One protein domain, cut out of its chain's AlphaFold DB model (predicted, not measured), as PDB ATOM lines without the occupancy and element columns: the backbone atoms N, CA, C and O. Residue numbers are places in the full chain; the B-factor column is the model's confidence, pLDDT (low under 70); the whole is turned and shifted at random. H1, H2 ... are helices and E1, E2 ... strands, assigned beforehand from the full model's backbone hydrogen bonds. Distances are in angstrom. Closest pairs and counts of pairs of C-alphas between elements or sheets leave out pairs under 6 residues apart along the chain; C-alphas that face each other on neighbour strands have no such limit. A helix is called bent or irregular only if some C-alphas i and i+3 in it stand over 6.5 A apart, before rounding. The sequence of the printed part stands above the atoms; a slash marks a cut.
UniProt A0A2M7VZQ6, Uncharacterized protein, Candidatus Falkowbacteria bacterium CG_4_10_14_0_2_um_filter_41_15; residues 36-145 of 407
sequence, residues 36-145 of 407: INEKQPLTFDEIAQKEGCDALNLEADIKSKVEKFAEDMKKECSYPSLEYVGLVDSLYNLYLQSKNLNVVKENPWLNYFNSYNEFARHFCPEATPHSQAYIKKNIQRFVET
ATOM      1  N   ILE A  36      76.525  82.284 157.851       81.25
ATOM      2  CA  ILE A  36      75.880  82.053 156.561       81.25
ATOM      3  C   ILE A  36      74.434  82.523 156.692       81.25
ATOM      4  O   ILE A  36      73.654  81.938 157.446       81.25
ATOM      5  N   ASN A  37      74.088  83.593 155.985       83.81
ATOM      6  CA  ASN A  37      72.768  84.204 156.019       83.81
ATOM      7  C   ASN A  37      71.957  83.835 154.775       83.81
ATOM      8  O   ASN A  37      72.482  83.720 153.665       83.81
ATOM      9  N   GLU A  38      70.648  83.688 154.966       87.44
ATOM     10  CA  GLU A  38      69.722  83.549 153.850       87.44
ATOM     11  C   GLU A  38      69.474  84.912 153.206       87.44
ATOM     12  O   GLU A  38      69.026  85.852 153.866       87.44
ATOM     13  N   LYS A  39      69.717  85.002 151.901       89.12
ATOM     14  CA  LYS A  39      69.324  86.147 151.093       89.12
ATOM     15  C   LYS A  39      67.852  86.010 150.721       89.12
ATOM     16  O   LYS A  39      67.476  85.105 149.979       89.12
ATOM     17  N   GLN A  40      67.024  86.924 151.216       90.94
ATOM     18  CA  GLN A  40      65.594  86.914 150.923       90.94
ATOM     19  C   GLN A  40      65.322  87.368 149.477       90.94
ATOM     20  O   GLN A  40      65.895  88.372 149.040       90.94
ATOM     21  N   PRO A  41      64.452  86.664 148.725       93.88
ATOM     22  CA  PRO A  41      63.986  87.127 147.423       93.88
ATOM     23  C   PRO A  41      63.305  88.493 147.511       93.88
ATOM     24  O   PRO A  41      62.470  88.723 148.385       93.88
ATOM     25  N   LEU A  42      63.622  89.374 146.566       95.81
ATOM     26  CA  LEU A  42      62.995  90.686 146.442       95.81
ATOM     27  C   LEU A  42      61.609  90.563 145.811       95.81
ATOM     28  O   LEU A  42      61.405  89.808 144.853       95.81
ATOM     29  N   THR A  43      60.664  91.349 146.313       96.56
ATOM     30  CA  THR A  43      59.370  91.588 145.664       96.56
ATOM     31  C   THR A  43      59.540  92.380 144.366       96.56
ATOM     32  O   THR A  43      60.571  93.008 144.129       96.56
ATOM     33  N   PHE A  44      58.516  92.381 143.507       96.25
ATOM     34  CA  PHE A  44      58.563  93.099 142.227       96.25
ATOM     35  C   PHE A  44      58.886  94.599 142.388       96.25
ATOM     36  O   PHE A  44      59.737  95.124 141.671       96.25
ATOM     37  N   ASP A  45      58.277  95.265 143.373       95.88
ATOM     38  CA  ASP A  45      58.513  96.689 143.641       95.88
ATOM     39  C   ASP A  45      59.917  96.956 144.203       95.88
ATOM     40  O   ASP A  45      60.550  97.949 143.845       95.88
ATOM     41  N   GLU A  46      60.444  96.060 145.044       97.44
ATOM     42  CA  GLU A  46      61.818  96.161 145.555       97.44
ATOM     43  C   GLU A  46      62.854  95.982 144.440       97.44
ATOM     44  O   GLU A  46      63.883  96.659 144.449       97.44
ATOM     45  N   ILE A  47      62.578  95.125 143.449       97.50
ATOM     46  CA  ILE A  47      63.422  95.010 142.252       97.50
ATOM     47  C   ILE A  47      63.413  96.340 141.489       97.50
ATOM     48  O   ILE A  47      64.479  96.847 141.157       97.50
ATOM     49  N   ALA A  48      62.242  96.947 141.260       96.31
ATOM     50  CA  ALA A  48      62.148  98.238 140.573       96.31
ATOM     51  C   ALA A  48      62.945  99.342 141.287       96.31
ATOM     52  O   ALA A  48      63.752 100.038 140.665       96.31
ATOM     53  N   GLN A  49      62.800  99.430 142.614       96.06
ATOM     54  CA  GLN A  49      63.562 100.363 143.446       96.06
ATOM     55  C   GLN A  49      65.071 100.117 143.365       96.06
ATOM     56  O   GLN A  49      65.830 101.074 143.205       96.06
ATOM     57  N   LYS A  50      65.515  98.852 143.432       94.69
ATOM     58  CA  LYS A  50      66.929  98.472 143.280       94.69
ATOM     59  C   LYS A  50      67.483  98.900 141.921       94.69
ATOM     60  O   LYS A  50      68.603  99.398 141.845       94.69
ATOM     61  N   GLU A  51      66.698  98.730 140.861       94.12
ATOM     62  CA  GLU A  51      67.080  99.132 139.508       94.12
ATOM     63  C   GLU A  51      67.009 100.650 139.276       94.12
ATOM     64  O   GLU A  51      67.505 101.129 138.252       94.12
ATOM     65  N   GLY A  52      66.459 101.411 140.231       93.69
ATOM     66  CA  GLY A  52      66.343 102.866 140.171       93.69
ATOM     67  C   GLY A  52      65.217 103.352 139.259       93.69
ATOM     68  O   GLY A  52      65.316 104.451 138.713       93.69
ATOM     69  N   CYS A  53      64.168 102.547 139.070       94.31
ATOM     70  CA  CYS A  53      63.043 102.861 138.192       94.31
ATOM     71  C   CYS A  53      61.681 102.583 138.851       94.31
ATOM     72  O   CYS A  53      61.581 101.924 139.886       94.31
ATOM     73  N   ASP A  54      60.614 103.091 138.238       93.94
ATOM     74  CA  ASP A  54      59.248 102.736 138.626       93.94
ATOM     75  C   ASP A  54      58.897 101.324 138.137       93.94
ATOM     76  O   ASP A  54      59.276 100.933 137.032       93.94
ATOM     77  N   ALA A  55      58.074 100.599 138.900       93.75
ATOM     78  CA  ALA A  55      57.616  99.245 138.568       93.75
ATOM     79  C   ALA A  55      57.010  99.132 137.152       93.75
ATOM     80  O   ALA A  55      57.249  98.155 136.445       93.75
ATOM     81  N   LEU A  56      56.296 100.169 136.695       94.19
ATOM     82  CA  LEU A  56      55.714 100.240 135.346       94.19
ATOM     83  C   LEU A  56      56.760 100.305 134.221       94.19
ATOM     84  O   LEU A  56      56.458  99.942 133.088       94.19
ATOM     85  N   ASN A  57      57.971 100.778 134.522       96.00
ATOM     86  CA  ASN A  57      59.065 100.943 133.564       96.00
ATOM     87  C   ASN A  57      60.127  99.837 133.683       96.00
ATOM     88  O   ASN A  57      61.069  99.817 132.888       96.00
ATOM     89  N   LEU A  58      59.974  98.912 134.638       97.56
ATOM     90  CA  LEU A  58      60.980  97.901 134.958       97.56
ATOM     91  C   LEU A  58      61.329  97.008 133.760       97.56
ATOM     92  O   LEU A  58      62.501  96.739 133.521       97.56
ATOM     93  N   GLU A  59      60.343  96.587 132.963       97.88
ATOM     94  CA  GLU A  59      60.594  95.772 131.764       97.88
ATOM     95  C   GLU A  59      61.534  96.481 130.777       97.88
ATOM     96  O   GLU A  59      62.490  95.883 130.280       97.88
ATOM     97  N   ALA A  60      61.268  97.761 130.505       96.81
ATOM     98  CA  ALA A  60      62.041  98.556 129.558       96.81
ATOM     99  C   ALA A  60      63.470  98.805 130.064       96.81
ATOM    100  O   ALA A  60      64.421  98.724 129.285       96.81
ATOM    101  N   ASP A  61      63.628  99.058 131.365       96.75
ATOM    102  CA  ASP A  61      64.933  99.260 131.992       96.75
ATOM    103  C   ASP A  61      65.781  97.974 131.982       96.75
ATOM    104  O   ASP A  61      66.923  97.981 131.508       96.75
ATOM    105  N   ILE A  62      65.195  96.839 132.384       97.56
ATOM    106  CA  ILE A  62      65.849  95.525 132.315       97.56
ATOM    107  C   ILE A  62      66.245  95.199 130.881       97.56
ATOM    108  O   ILE A  62      67.365  94.748 130.644       97.56
ATOM    109  N   LYS A  63      65.372  95.472 129.907       97.12
ATOM    110  CA  LYS A  63      65.689  95.273 128.493       97.12
ATOM    111  C   LYS A  63      66.895  96.094 128.055       97.12
ATOM    112  O   LYS A  63      67.826  95.521 127.500       97.12
ATOM    113  N   SER A  64      66.945  97.385 128.381       96.12
ATOM    114  CA  SER A  64      68.102  98.222 128.048       96.12
ATOM    115  C   SER A  64      69.402  97.698 128.672       96.12
ATOM    116  O   SER A  64      70.449  97.706 128.018       96.12
ATOM    117  N   LYS A  65      69.357  97.225 129.925       96.12
ATOM    118  CA  LYS A  65      70.525  96.666 130.626       96.12
ATOM    119  C   LYS A  65      70.972  95.331 130.028       96.12
ATOM    120  O   LYS A  65      72.171  95.115 129.862       96.12
ATOM    121  N   VAL A  66      70.032  94.459 129.662       96.69
ATOM    122  CA  VAL A  66      70.319  93.172 129.010       96.69
ATOM    123  C   VAL A  66      70.843  93.366 127.582       96.69
ATOM    124  O   VAL A  66      71.740  92.636 127.166       96.69
ATOM    125  N   GLU A  67      70.359  94.365 126.841       95.56
ATOM    126  CA  GLU A  67      70.893  94.721 125.520       95.56
ATOM    127  C   GLU A  67      72.350  95.194 125.613       95.56
ATOM    128  O   GLU A  67      73.200  94.701 124.868       95.56
ATOM    129  N   LYS A  68      72.668  96.074 126.577       94.00
ATOM    130  CA  LYS A  68      74.059  96.467 126.857       94.00
ATOM    131  C   LYS A  68      74.907  95.254 127.246       94.00
ATOM    132  O   LYS A  68      75.994  95.071 126.708       94.00
ATOM    133  N   PHE A  69      74.388  94.402 128.129       94.06
ATOM    134  CA  PHE A  69      75.073  93.179 128.534       94.06
ATOM    135  C   PHE A  69      75.396  92.287 127.327       94.06
ATOM    136  O   PHE A  69      76.530  91.838 127.169       94.06
ATOM    137  N   ALA A  70      74.436  92.072 126.427       94.12
ATOM    138  CA  ALA A  70      74.641  91.282 125.218       94.12
ATOM    139  C   ALA A  70      75.670  91.899 124.252       94.12
ATOM    140  O   ALA A  70      76.422  91.149 123.619       94.12
ATOM    141  N   GLU A  71      75.707  93.231 124.135       92.88
ATOM    142  CA  GLU A  71      76.703  93.956 123.336       92.88
ATOM    143  C   GLU A  71      78.115  93.750 123.886       92.88
ATOM    144  O   GLU A  71      79.010  93.346 123.141       92.88
ATOM    145  N   ASP A  72      78.300  93.953 125.190       91.31
ATOM    146  CA  ASP A  72      79.605  93.825 125.842       91.31
ATOM    147  C   ASP A  72      80.133  92.382 125.750       91.31
ATOM    148  O   ASP A  72      81.323  92.159 125.518       91.31
ATOM    149  N   MET A  73      79.241  91.386 125.800       91.19
ATOM    150  CA  MET A  73      79.603  89.971 125.649       91.19
ATOM    151  C   MET A  73      80.018  89.566 124.223       91.19
ATOM    152  O   MET A  73      80.500  88.453 124.040       91.19
ATOM    153  N   LYS A  74      79.888  90.422 123.196       88.44
ATOM    154  CA  LYS A  74      80.279  90.058 121.813       88.44
ATOM    155  C   LYS A  74      81.772  89.781 121.645       88.44
ATOM    156  O   LYS A  74      82.156  89.063 120.723       88.44
ATOM    157  N   LYS A  75      82.610  90.422 122.463       80.44
ATOM    158  CA  LYS A  75      84.080  90.347 122.382       80.44
ATOM    159  C   LYS A  75      84.698  89.665 123.597       80.44
ATOM    160  O   LYS A  75      85.922  89.588 123.680       80.44
ATOM    161  N   GLU A  76      83.869  89.218 124.533       81.06
ATOM    162  CA  GLU A  76      84.342  88.637 125.775       81.06
ATOM    163  C   GLU A  76      84.988  87.281 125.496       81.06
ATOM    164  O   GLU A  76      84.411  86.398 124.868       81.06
ATOM    165  N   CYS A  77      86.217  87.105 125.962       70.25
ATOM    166  CA  CYS A  77      86.928  85.839 125.841       70.25
ATOM    167  C   CYS A  77      87.215  85.209 127.206       70.25
ATOM    168  O   CYS A  77      87.656  84.061 127.253       70.25
ATOM    169  N   SER A  78      86.917  85.913 128.304       69.50
ATOM    170  CA  SER A  78      87.242  85.499 129.667       69.50
ATOM    171  C   SER A  78      86.024  85.067 130.499       69.50
ATOM    172  O   SER A  78      84.867  85.229 130.111       69.50
ATOM    173  N   TYR A  79      86.311  84.401 131.622       65.44
ATOM    174  CA  TYR A  79      85.331  83.940 132.615       65.44
ATOM    175  C   TYR A  79      84.727  85.149 133.385       65.44
ATOM    176  O   TYR A  79      85.270  86.245 133.306       65.44
ATOM    177  N   PRO A  80      83.586  84.986 134.082       68.31
ATOM    178  CA  PRO A  80      82.523  85.988 134.234       68.31
ATOM    179  C   PRO A  80      82.955  87.328 134.842       68.31
ATOM    180  O   PRO A  80      83.783  87.384 135.752       68.31
ATOM    181  N   SER A  81      82.312  88.402 134.373       70.25
ATOM    182  CA  SER A  81      82.596  89.780 134.784       70.25
ATOM    183  C   SER A  81      81.812  90.164 136.038       70.25
ATOM    184  O   SER A  81      80.588  90.025 136.098       70.25
ATOM    185  N   LEU A  82      82.514  90.725 137.028       76.31
ATOM    186  CA  LEU A  82      81.911  91.237 138.263       76.31
ATOM    187  C   LEU A  82      80.899  92.363 138.027       76.31
ATOM    188  O   LEU A  82      79.998  92.548 138.842       76.31
ATOM    189  N   GLU A  83      81.025  93.096 136.920       84.38
ATOM    190  CA  GLU A  83      80.139  94.217 136.586       84.38
ATOM    191  C   GLU A  83      78.673  93.775 136.473       84.38
ATOM    192  O   GLU A  83      77.764  94.495 136.884       84.38
ATOM    193  N   TYR A  84      78.437  92.560 135.974       89.19
ATOM    194  CA  TYR A  84      77.096  92.076 135.648       89.19
ATOM    195  C   TYR A  84      76.400  91.329 136.779       89.19
ATOM    196  O   TYR A  84      75.240  90.949 136.650       89.19
ATOM    197  N   VAL A  85      77.062  91.163 137.919       88.12
ATOM    198  CA  VAL A  85      76.533  90.413 139.065       88.12
ATOM    199  C   VAL A  85      75.245  91.041 139.582       88.12
ATOM    200  O   VAL A  85      74.277  90.330 139.839       88.12
ATOM    201  N   GLY A  86      75.207  92.374 139.685       90.44
ATOM    202  CA  GLY A  86      74.016  93.102 140.121       90.44
ATOM    203  C   GLY A  86      72.821  92.889 139.191       90.44
ATOM    204  O   GLY A  86      71.712  92.668 139.679       90.44
ATOM    205  N   LEU A  87      73.066  92.879 137.873       94.81
ATOM    206  CA  LEU A  87      72.045  92.603 136.863       94.81
ATOM    207  C   LEU A  87      71.567  91.150 136.943       94.81
ATOM    208  O   LEU A  87      70.365  90.914 136.993       94.81
ATOM    209  N   VAL A  88      72.481  90.175 136.994       94.62
ATOM    210  CA  VAL A  88      72.119  88.750 137.083       94.62
ATOM    211  C   VAL A  88      71.339  88.456 138.371       94.62
ATOM    212  O   VAL A  88      70.376  87.696 138.328       94.62
ATOM    213  N   ASP A  89      71.670  89.118 139.484       94.31
ATOM    214  CA  ASP A  89      70.900  89.055 140.732       94.31
ATOM    215  C   ASP A  89      69.455  89.541 140.549       94.31
ATOM    216  O   ASP A  89      68.512  88.906 141.022       94.31
ATOM    217  N   SER A  90      69.253  90.637 139.820       96.81
ATOM    218  CA  SER A  90      67.911  91.139 139.512       96.81
ATOM    219  C   SER A  90      67.161  90.228 138.538       96.81
ATOM    220  O   SER A  90      65.982  89.953 138.752       96.81
ATOM    221  N   LEU A  91      67.843  89.670 137.532       97.62
ATOM    222  CA  LEU A  91      67.267  88.666 136.632       97.62
ATOM    223  C   LEU A  91      66.835  87.402 137.384       97.62
ATOM    224  O   LEU A  91      65.778  86.852 137.083       97.62
ATOM    225  N   TYR A  92      67.605  86.958 138.381       96.81
ATOM    226  CA  TYR A  92      67.232  85.818 139.215       96.81
ATOM    227  C   TYR A  92      65.998  86.115 140.078       96.81
ATOM    228  O   TYR A  92      65.086  85.293 140.145       96.81
ATOM    229  N   ASN A  93      65.903  87.304 140.682       97.50
ATOM    230  CA  ASN A  93      64.694  87.697 141.413       97.50
ATOM    231  C   ASN A  93      63.470  87.777 140.492       97.50
ATOM    232  O   ASN A  93      62.410  87.267 140.846       97.50
ATOM    233  N   LEU A  94      63.608  88.335 139.285       98.19
ATOM    234  CA  LEU A  94      62.535  88.339 138.282       98.19
ATOM    235  C   LEU A  94      62.143  86.920 137.857       98.19
ATOM    236  O   LEU A  94      60.956  86.627 137.715       98.19
ATOM    237  N   TYR A  95      63.114  86.015 137.731       97.62
ATOM    238  CA  TYR A  95      62.857  84.593 137.531       97.62
ATOM    239  C   TYR A  95      62.039  83.993 138.687       97.62
ATOM    240  O   TYR A  95      61.050  83.305 138.428       97.62
ATOM    241  N   LEU A  96      62.360  84.292 139.950       96.19
ATOM    242  CA  LEU A  96      61.555  83.843 141.095       96.19
ATOM    243  C   LEU A  96      60.136  84.434 141.062       96.19
ATOM    244  O   LEU A  96      59.162  83.703 141.247       96.19
ATOM    245  N   GLN A  97      59.996  85.724 140.739       97.06
ATOM    246  CA  GLN A  97      58.692  86.377 140.584       97.06
ATOM    247  C   GLN A  97      57.878  85.796 139.419       97.06
ATOM    248  O   GLN A  97      56.655  85.703 139.518       97.06
ATOM    249  N   SER A  98      58.526  85.307 138.355       96.88
ATOM    250  CA  SER A  98      57.844  84.627 137.241       96.88
ATOM    251  C   SER A  98      57.113  83.342 137.654       96.88
ATOM    252  O   SER A  98      56.223  82.878 136.945       96.88
ATOM    253  N   LYS A  99      57.445  82.770 138.818       95.62
ATOM    254  CA  LYS A  99      56.749  81.602 139.380       95.62
ATOM    255  C   LYS A  99      55.502  81.982 140.189       95.62
ATOM    256  O   LYS A  99      54.699  81.108 140.518       95.62
ATOM    257  N   ASN A 100      55.296  83.268 140.482       95.25
ATOM    258  CA  ASN A 100      54.120  83.768 141.186       95.25
ATOM    259  C   ASN A 100      53.014  84.176 140.199       95.25
ATOM    260  O   ASN A 100      53.068  85.232 139.569       95.25
ATOM    261  N   LEU A 101      51.955  83.365 140.121       93.88
ATOM    262  CA  LEU A 101      50.835  83.579 139.197       93.88
ATOM    263  C   LEU A 101      50.133  84.934 139.357       93.88
ATOM    264  O   LEU A 101      49.561  85.422 138.386       93.88
ATOM    265  N   ASN A 102      50.129  85.535 140.551       95.75
ATOM    266  CA  ASN A 102      49.499  86.842 140.749       95.75
ATOM    267  C   ASN A 102      50.353  87.956 140.137       95.75
ATOM    268  O   ASN A 102      49.834  88.763 139.372       95.75
ATOM    269  N   VAL A 103      51.666  87.924 140.376       95.00
ATOM    270  CA  VAL A 103      52.603  88.903 139.807       95.00
ATOM    271  C   VAL A 103      52.654  88.779 138.283       95.00
ATOM    272  O   VAL A 103      52.614  89.789 137.588       95.00
ATOM    273  N   VAL A 104      52.648  87.555 137.743       96.44
ATOM    274  CA  VAL A 104      52.622  87.308 136.288       96.44
ATOM    275  C   VAL A 104      51.335  87.814 135.632       96.44
ATOM    276  O   VAL A 104      51.378  88.303 134.507       96.44
ATOM    277  N   LYS A 105      50.178  87.719 136.301       96.25
ATOM    278  CA  LYS A 105      48.919  88.274 135.765       96.25
ATOM    279  C   LYS A 105      48.987  89.789 135.606       96.25
ATOM    280  O   LYS A 105      48.449  90.315 134.637       96.25
ATOM    281  N   GLU A 106      49.629  90.466 136.551       95.94
ATOM    282  CA  GLU A 106      49.820  91.918 136.528       95.94
ATOM    283  C   GLU A 106      50.962  92.328 135.588       95.94
ATOM    284  O   GLU A 106      50.905  93.392 134.979       95.94
ATOM    285  N   ASN A 107      51.952  91.448 135.398       96.69
ATOM    286  CA  ASN A 107      53.149  91.673 134.590       96.69
ATOM    287  C   ASN A 107      53.399  90.501 133.616       96.69
ATOM    288  O   ASN A 107      54.301  89.685 133.838       96.69
ATOM    289  N   PRO A 108      52.631  90.390 132.510       96.62
ATOM    290  CA  PRO A 108      52.673  89.216 131.629       96.62
ATOM    291  C   PRO A 108      54.023  88.945 130.957       96.62
ATOM    292  O   PRO A 108      54.289  87.806 130.568       96.62
ATOM    293  N   TRP A 109      54.882  89.959 130.827       96.94
ATOM    294  CA  TRP A 109      56.233  89.822 130.277       96.94
ATOM    295  C   TRP A 109      57.140  88.926 131.132       96.94
ATOM    296  O   TRP A 109      58.094  88.347 130.615       96.94
ATOM    297  N   LEU A 110      56.821  88.714 132.414       97.56
ATOM    298  CA  LEU A 110      57.557  87.773 133.262       97.56
ATOM    299  C   LEU A 110      57.496  86.332 132.740       97.56
ATOM    300  O   LEU A 110      58.380  85.540 133.056       97.56
ATOM    301  N   ASN A 111      56.526  85.988 131.883       96.38
ATOM    302  CA  ASN A 111      56.482  84.673 131.239       96.38
ATOM    303  C   ASN A 111      57.733  84.370 130.402       96.38
ATOM    304  O   ASN A 111      58.070  83.201 130.233       96.38
ATOM    305  N   TYR A 112      58.452  85.390 129.920       97.38
ATOM    306  CA  TYR A 112      59.697  85.185 129.180       97.38
ATOM    307  C   TYR A 112      60.847  84.674 130.062       97.38
ATOM    308  O   TYR A 112      61.851  84.216 129.532       97.38
ATOM    309  N   PHE A 113      60.711  84.677 131.392       96.69
ATOM    310  CA  PHE A 113      61.697  84.089 132.308       96.69
ATOM    311  C   PHE A 113      61.511  82.580 132.520       96.69
ATOM    312  O   PHE A 113      62.273  81.975 133.272       96.69
ATOM    313  N   ASN A 114      60.539  81.932 131.869       91.44
ATOM    314  CA  ASN A 114      60.335  80.490 132.018       91.44
ATOM    315  C   ASN A 114      61.427  79.643 131.361       91.44
ATOM    316  O   ASN A 114      61.636  78.508 131.775       91.44
ATOM    317  N   SER A 115      62.134  80.184 130.370       92.06
ATOM    318  CA  SER A 115      63.281  79.526 129.754       92.06
ATOM    319  C   SER A 115      64.262  80.544 129.185       92.06
ATOM    320  O   SER A 115      63.866  81.618 128.730       92.06
ATOM    321  N   TYR A 116      65.544  80.176 129.099       92.56
ATOM    322  CA  TYR A 116      66.554  81.036 128.470       92.56
ATOM    323  C   TYR A 116      66.193  81.422 127.028       92.56
ATOM    324  O   TYR A 116      66.449  82.542 126.598       92.56
ATOM    325  N   ASN A 117      65.593  80.507 126.257       91.31
ATOM    326  CA  ASN A 117      65.240  80.783 124.862       91.31
ATOM    327  C   ASN A 117      64.133  81.839 124.745       91.31
ATOM    328  O   ASN A 117      64.157  82.648 123.821       91.31
ATOM    329  N   GLU A 118      63.148  81.817 125.641       95.00
ATOM    330  CA  GLU A 118      62.099  82.839 125.688       95.00
ATOM    331  C   GLU A 118      62.660  84.173 126.174       95.00
ATOM    332  O   GLU A 118      62.393  85.201 125.552       95.00
ATOM    333  N   PHE A 119      63.520  84.137 127.194       96.75
ATOM    334  CA  PHE A 119      64.221  85.307 127.708       96.75
ATOM    335  C   PHE A 119      65.039  85.985 126.606       96.75
ATOM    336  O   PHE A 119      64.860  87.173 126.341       96.75
ATOM    337  N   ALA A 120      65.881  85.223 125.905       95.00
ATOM    338  CA  ALA A 120      66.757  85.746 124.866       95.00
ATOM    339  C   ALA A 120      65.966  86.357 123.700       95.00
ATOM    340  O   ALA A 120      66.317  87.425 123.208       95.00
ATOM    341  N   ARG A 121      64.852  85.732 123.292       95.62
ATOM    342  CA  ARG A 121      63.980  86.270 122.232       95.62
ATOM    343  C   ARG A 121      63.359  87.617 122.593       95.62
ATOM    344  O   ARG A 121      63.106  88.409 121.692       95.62
ATOM    345  N   HIS A 122      63.078  87.859 123.870       96.75
ATOM    346  CA  HIS A 122      62.398  89.077 124.310       96.75
ATOM    347  C   HIS A 122      63.368  90.202 124.687       96.75
ATOM    348  O   HIS A 122      63.197  91.346 124.252       96.75
ATOM    349  N   PHE A 123      64.397  89.873 125.472       96.69
ATOM    350  CA  PHE A 123      65.305  90.848 126.081       96.69
ATOM    351  C   PHE A 123      66.591  91.092 125.292       96.69
ATOM    352  O   PHE A 123      67.195  92.146 125.451       96.69
ATOM    353  N   CYS A 124      67.020  90.162 124.439       94.56
ATOM    354  CA  CYS A 124      68.205  90.351 123.600       94.56
ATOM    355  C   CYS A 124      68.093  89.634 122.240       94.56
ATOM    356  O   CYS A 124      68.956  88.823 121.895       94.56
ATOM    357  N   PRO A 125      67.059  89.946 121.427       94.88
ATOM    358  CA  PRO A 125      66.799  89.249 120.162       94.88
ATOM    359  C   PRO A 125      67.960  89.328 119.159       94.88
ATOM    360  O   PRO A 125      68.160  88.400 118.380       94.88
ATOM    361  N   GLU A 126      68.750  90.402 119.216       93.62
ATOM    362  CA  GLU A 126      69.898  90.641 118.332       93.62
ATOM    363  C   GLU A 126      71.224  90.081 118.889       93.62
ATOM    364  O   GLU A 126      72.289  90.274 118.297       93.62
ATOM    365  N   ALA A 127      71.201  89.402 120.045       92.94
ATOM    366  CA  ALA A 127      72.400  88.810 120.626       92.94
ATOM    367  C   ALA A 127      72.926  87.667 119.753       92.94
ATOM    368  O   ALA A 127      72.206  86.719 119.429       92.94
ATOM    369  N   THR A 128      74.222  87.715 119.438       92.50
ATOM    370  CA  THR A 128      74.893  86.636 118.704       92.50
ATOM    371  C   THR A 128      74.909  85.341 119.533       92.50
ATOM    372  O   THR A 128      74.838  85.402 120.766       92.50
ATOM    373  N   PRO A 129      75.069  84.157 118.908       89.25
ATOM    374  CA  PRO A 129      75.232  82.900 119.644       89.25
ATOM    375  C   PRO A 129      76.364  82.943 120.682       89.25
ATOM    376  O   PRO A 129      76.228  82.391 121.773       89.25
ATOM    377  N   HIS A 130      77.453  83.651 120.370       89.19
ATOM    378  CA  HIS A 130      78.568  83.862 121.287       89.19
ATOM    379  C   HIS A 130      78.158  84.702 122.507       89.19
ATOM    380  O   HIS A 130      78.342  84.252 123.637       89.19
ATOM    381  N   SER A 131      77.518  85.862 122.300       91.69
ATOM    382  CA  SER A 131      77.010  86.693 123.403       91.69
ATOM    383  C   SER A 131      76.061  85.902 124.306       91.69
ATOM    384  O   SER A 131      76.168  85.962 125.528       91.69
ATOM    385  N   GLN A 132      75.161  85.113 123.713       91.00
ATOM    386  CA  GLN A 132      74.222  84.285 124.467       91.00
ATOM    387  C   GLN A 132      74.938  83.240 125.340       91.00
ATOM    388  O   GLN A 132      74.618  83.090 126.521       91.00
ATOM    389  N   ALA A 133      75.947  82.554 124.798       88.38
ATOM    390  CA  ALA A 133      76.750  81.599 125.559       88.38
ATOM    391  C   ALA A 133      77.465  82.258 126.755       88.38
ATOM    392  O   ALA A 133      77.508  81.685 127.843       88.38
ATOM    393  N   TYR A 134      77.973  83.482 126.599       89.12
ATOM    394  CA  TYR A 134      78.650  84.206 127.681       89.12
ATOM    395  C   TYR A 134      77.686  84.802 128.716       89.12
ATOM    396  O   TYR A 134      78.005  84.816 129.906       89.12
ATOM    397  N   ILE A 135      76.465  85.182 128.325       90.94
ATOM    398  CA  ILE A 135      75.392  85.487 129.285       90.94
ATOM    399  C   ILE A 135      75.114  84.256 130.165       90.94
ATOM    400  O   ILE A 135      75.086  84.376 131.390       90.94
ATOM    401  N   LYS A 136      74.985  83.059 129.569       89.69
ATOM    402  CA  LYS A 136      74.787  81.809 130.327       89.69
ATOM    403  C   LYS A 136      75.935  81.517 131.290       89.69
ATOM    404  O   LYS A 136      75.675  81.119 132.417       89.69
ATOM    405  N   LYS A 137      77.190  81.778 130.909       87.62
ATOM    406  CA  LYS A 137      78.346  81.623 131.816       87.62
ATOM    407  C   LYS A 137      78.247  82.514 133.058       87.62
ATOM    408  O   LYS A 137      78.572  82.068 134.155       87.62
ATOM    409  N   ASN A 138      77.779  83.755 132.905       88.62
ATOM    410  CA  ASN A 138      77.547  84.649 134.045       88.62
ATOM    411  C   ASN A 138      76.391  84.146 134.929       88.62
ATOM    412  O   ASN A 138      76.512  84.162 136.152       88.62
ATOM    413  N   ILE A 139      75.310  83.644 134.322       89.69
ATOM    414  CA  ILE A 139      74.184  83.020 135.038       89.69
ATOM    415  C   ILE A 139      74.641  81.789 135.819       89.69
ATOM    416  O   ILE A 139      74.390  81.707 137.015       89.69
ATOM    417  N   GLN A 140      75.344  80.860 135.172       87.25
ATOM    418  CA  GLN A 140      75.904  79.672 135.806       87.25
ATOM    419  C   GLN A 140      76.744  80.055 137.016       87.25
ATOM    420  O   GLN A 140      76.518  79.536 138.105       87.25
ATOM    421  N   ARG A 141      77.682  80.996 136.845       84.88
ATOM    422  CA  ARG A 141      78.532  81.430 137.950       84.88
ATOM    423  C   ARG A 141      77.703  81.956 139.108       84.88
ATOM    424  O   ARG A 141      77.963  81.587 140.241       84.88
ATOM    425  N   PHE A 142      76.715  82.797 138.820       87.69
ATOM    426  CA  PHE A 142      75.814  83.327 139.833       87.69
ATOM    427  C   PHE A 142      75.015  82.219 140.539       87.69
ATOM    428  O   PHE A 142      74.848  82.267 141.759       87.69
ATOM    429  N   VAL A 143      74.558  81.202 139.799       88.25
ATOM    430  CA  VAL A 143      73.858  80.042 140.367       88.25
ATOM    431  C   VAL A 143      74.772  79.249 141.303       88.25
ATOM    432  O   VAL A 143      74.363  78.895 142.407       88.25
ATOM    433  N   GLU A 144      76.013  79.007 140.892       82.50
ATOM    434  CA  GLU A 144      77.011  78.289 141.689       82.50
ATOM    435  C   GLU A 144      77.412  79.062 142.949       82.50
ATOM    436  O   GLU A 144      77.610  78.459 143.996       82.50
ATOM    437  N   THR A 145      77.535  80.391 142.882       79.88
ATOM    438  CA  THR A 145      78.152  81.159 143.974       79.88
ATOM    439  C   THR A 145      77.165  81.873 144.887       79.88
ATOM    440  O   THR A 145      77.376  81.883 146.098       79.88
TER     441      THR A 145
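This is residues 36 to 145 of the 407 residues of an uncharacterized protein of Candidatus Falkowbacteria bacterium CG_4_10_14_0_2_um_filter_41_15 (UniProt A0A2M7VZQ6). Two long helices, H2 and H3, run opposite ways at a steep tilt; H7 crosses H3 and reaches the last residues of H2, while H1 packs on both near the beginning of H2. The short helices H5 and H6 join H3 to H2, H4 sits at one end near H5, and E1 sticks out as a tail. The 110 printed residues, mostly helix by class, hold E1 and then H1 to H7. The whole is compact, with a radius of gyration of 13.7 A and spans of 39 by 37 by 24 A.

H2, residues 55 to 72, is 26.0 A long and begins at C-alpha 55 (57.616, 99.245, 138.568). H3, residues 82 to 97, measures 23.8 A. H7, residues 129 to 145, measures 24.6 A and ends at C-alpha 145 (78.152, 81.159, 143.974). The shorter elements are E1, 36 to 38; H1, 44 to 51; H4, 101 to 106; H5, 108 to 114; and H6, 116 to 123. H2 and H3 are irregular: C-alphas 56 and 59 are 7.5 A apart, 83 and 86 7.2 A.

H2 touches H1 with residues 55 to 61 alone, closest C-alphas Ala 55 and Ala 48, 5.1 A. H2 touches H6 about perpendicular at 74 degrees, closest C-alphas Lys 63 and Phe 123, 5.1 A. H3 and H7 touch about perpendicular at 80 degrees, closest C-alphas Val 88 and Ile 139, 6.4 A. H3 touches H5 with residues 94 to 97 alone, closest C-alphas Tyr 95 and Phe 113, 5.4 A. H4 is close to H5 but not clearly touching. In H1, H4, H6 and H7 every O i to N i+4 pair is within hydrogen-bond range; H2 has 12 of 14, H3 10 of 12, and H5 0 of 3 but 4 of 4 O i to N i+3 pairs.

The C-alphas of Cys 77 and Asn 102 are farthest apart, 40.3 A. The printed part has no cut and no long link. Residues 78 to 80 are under pLDDT 70.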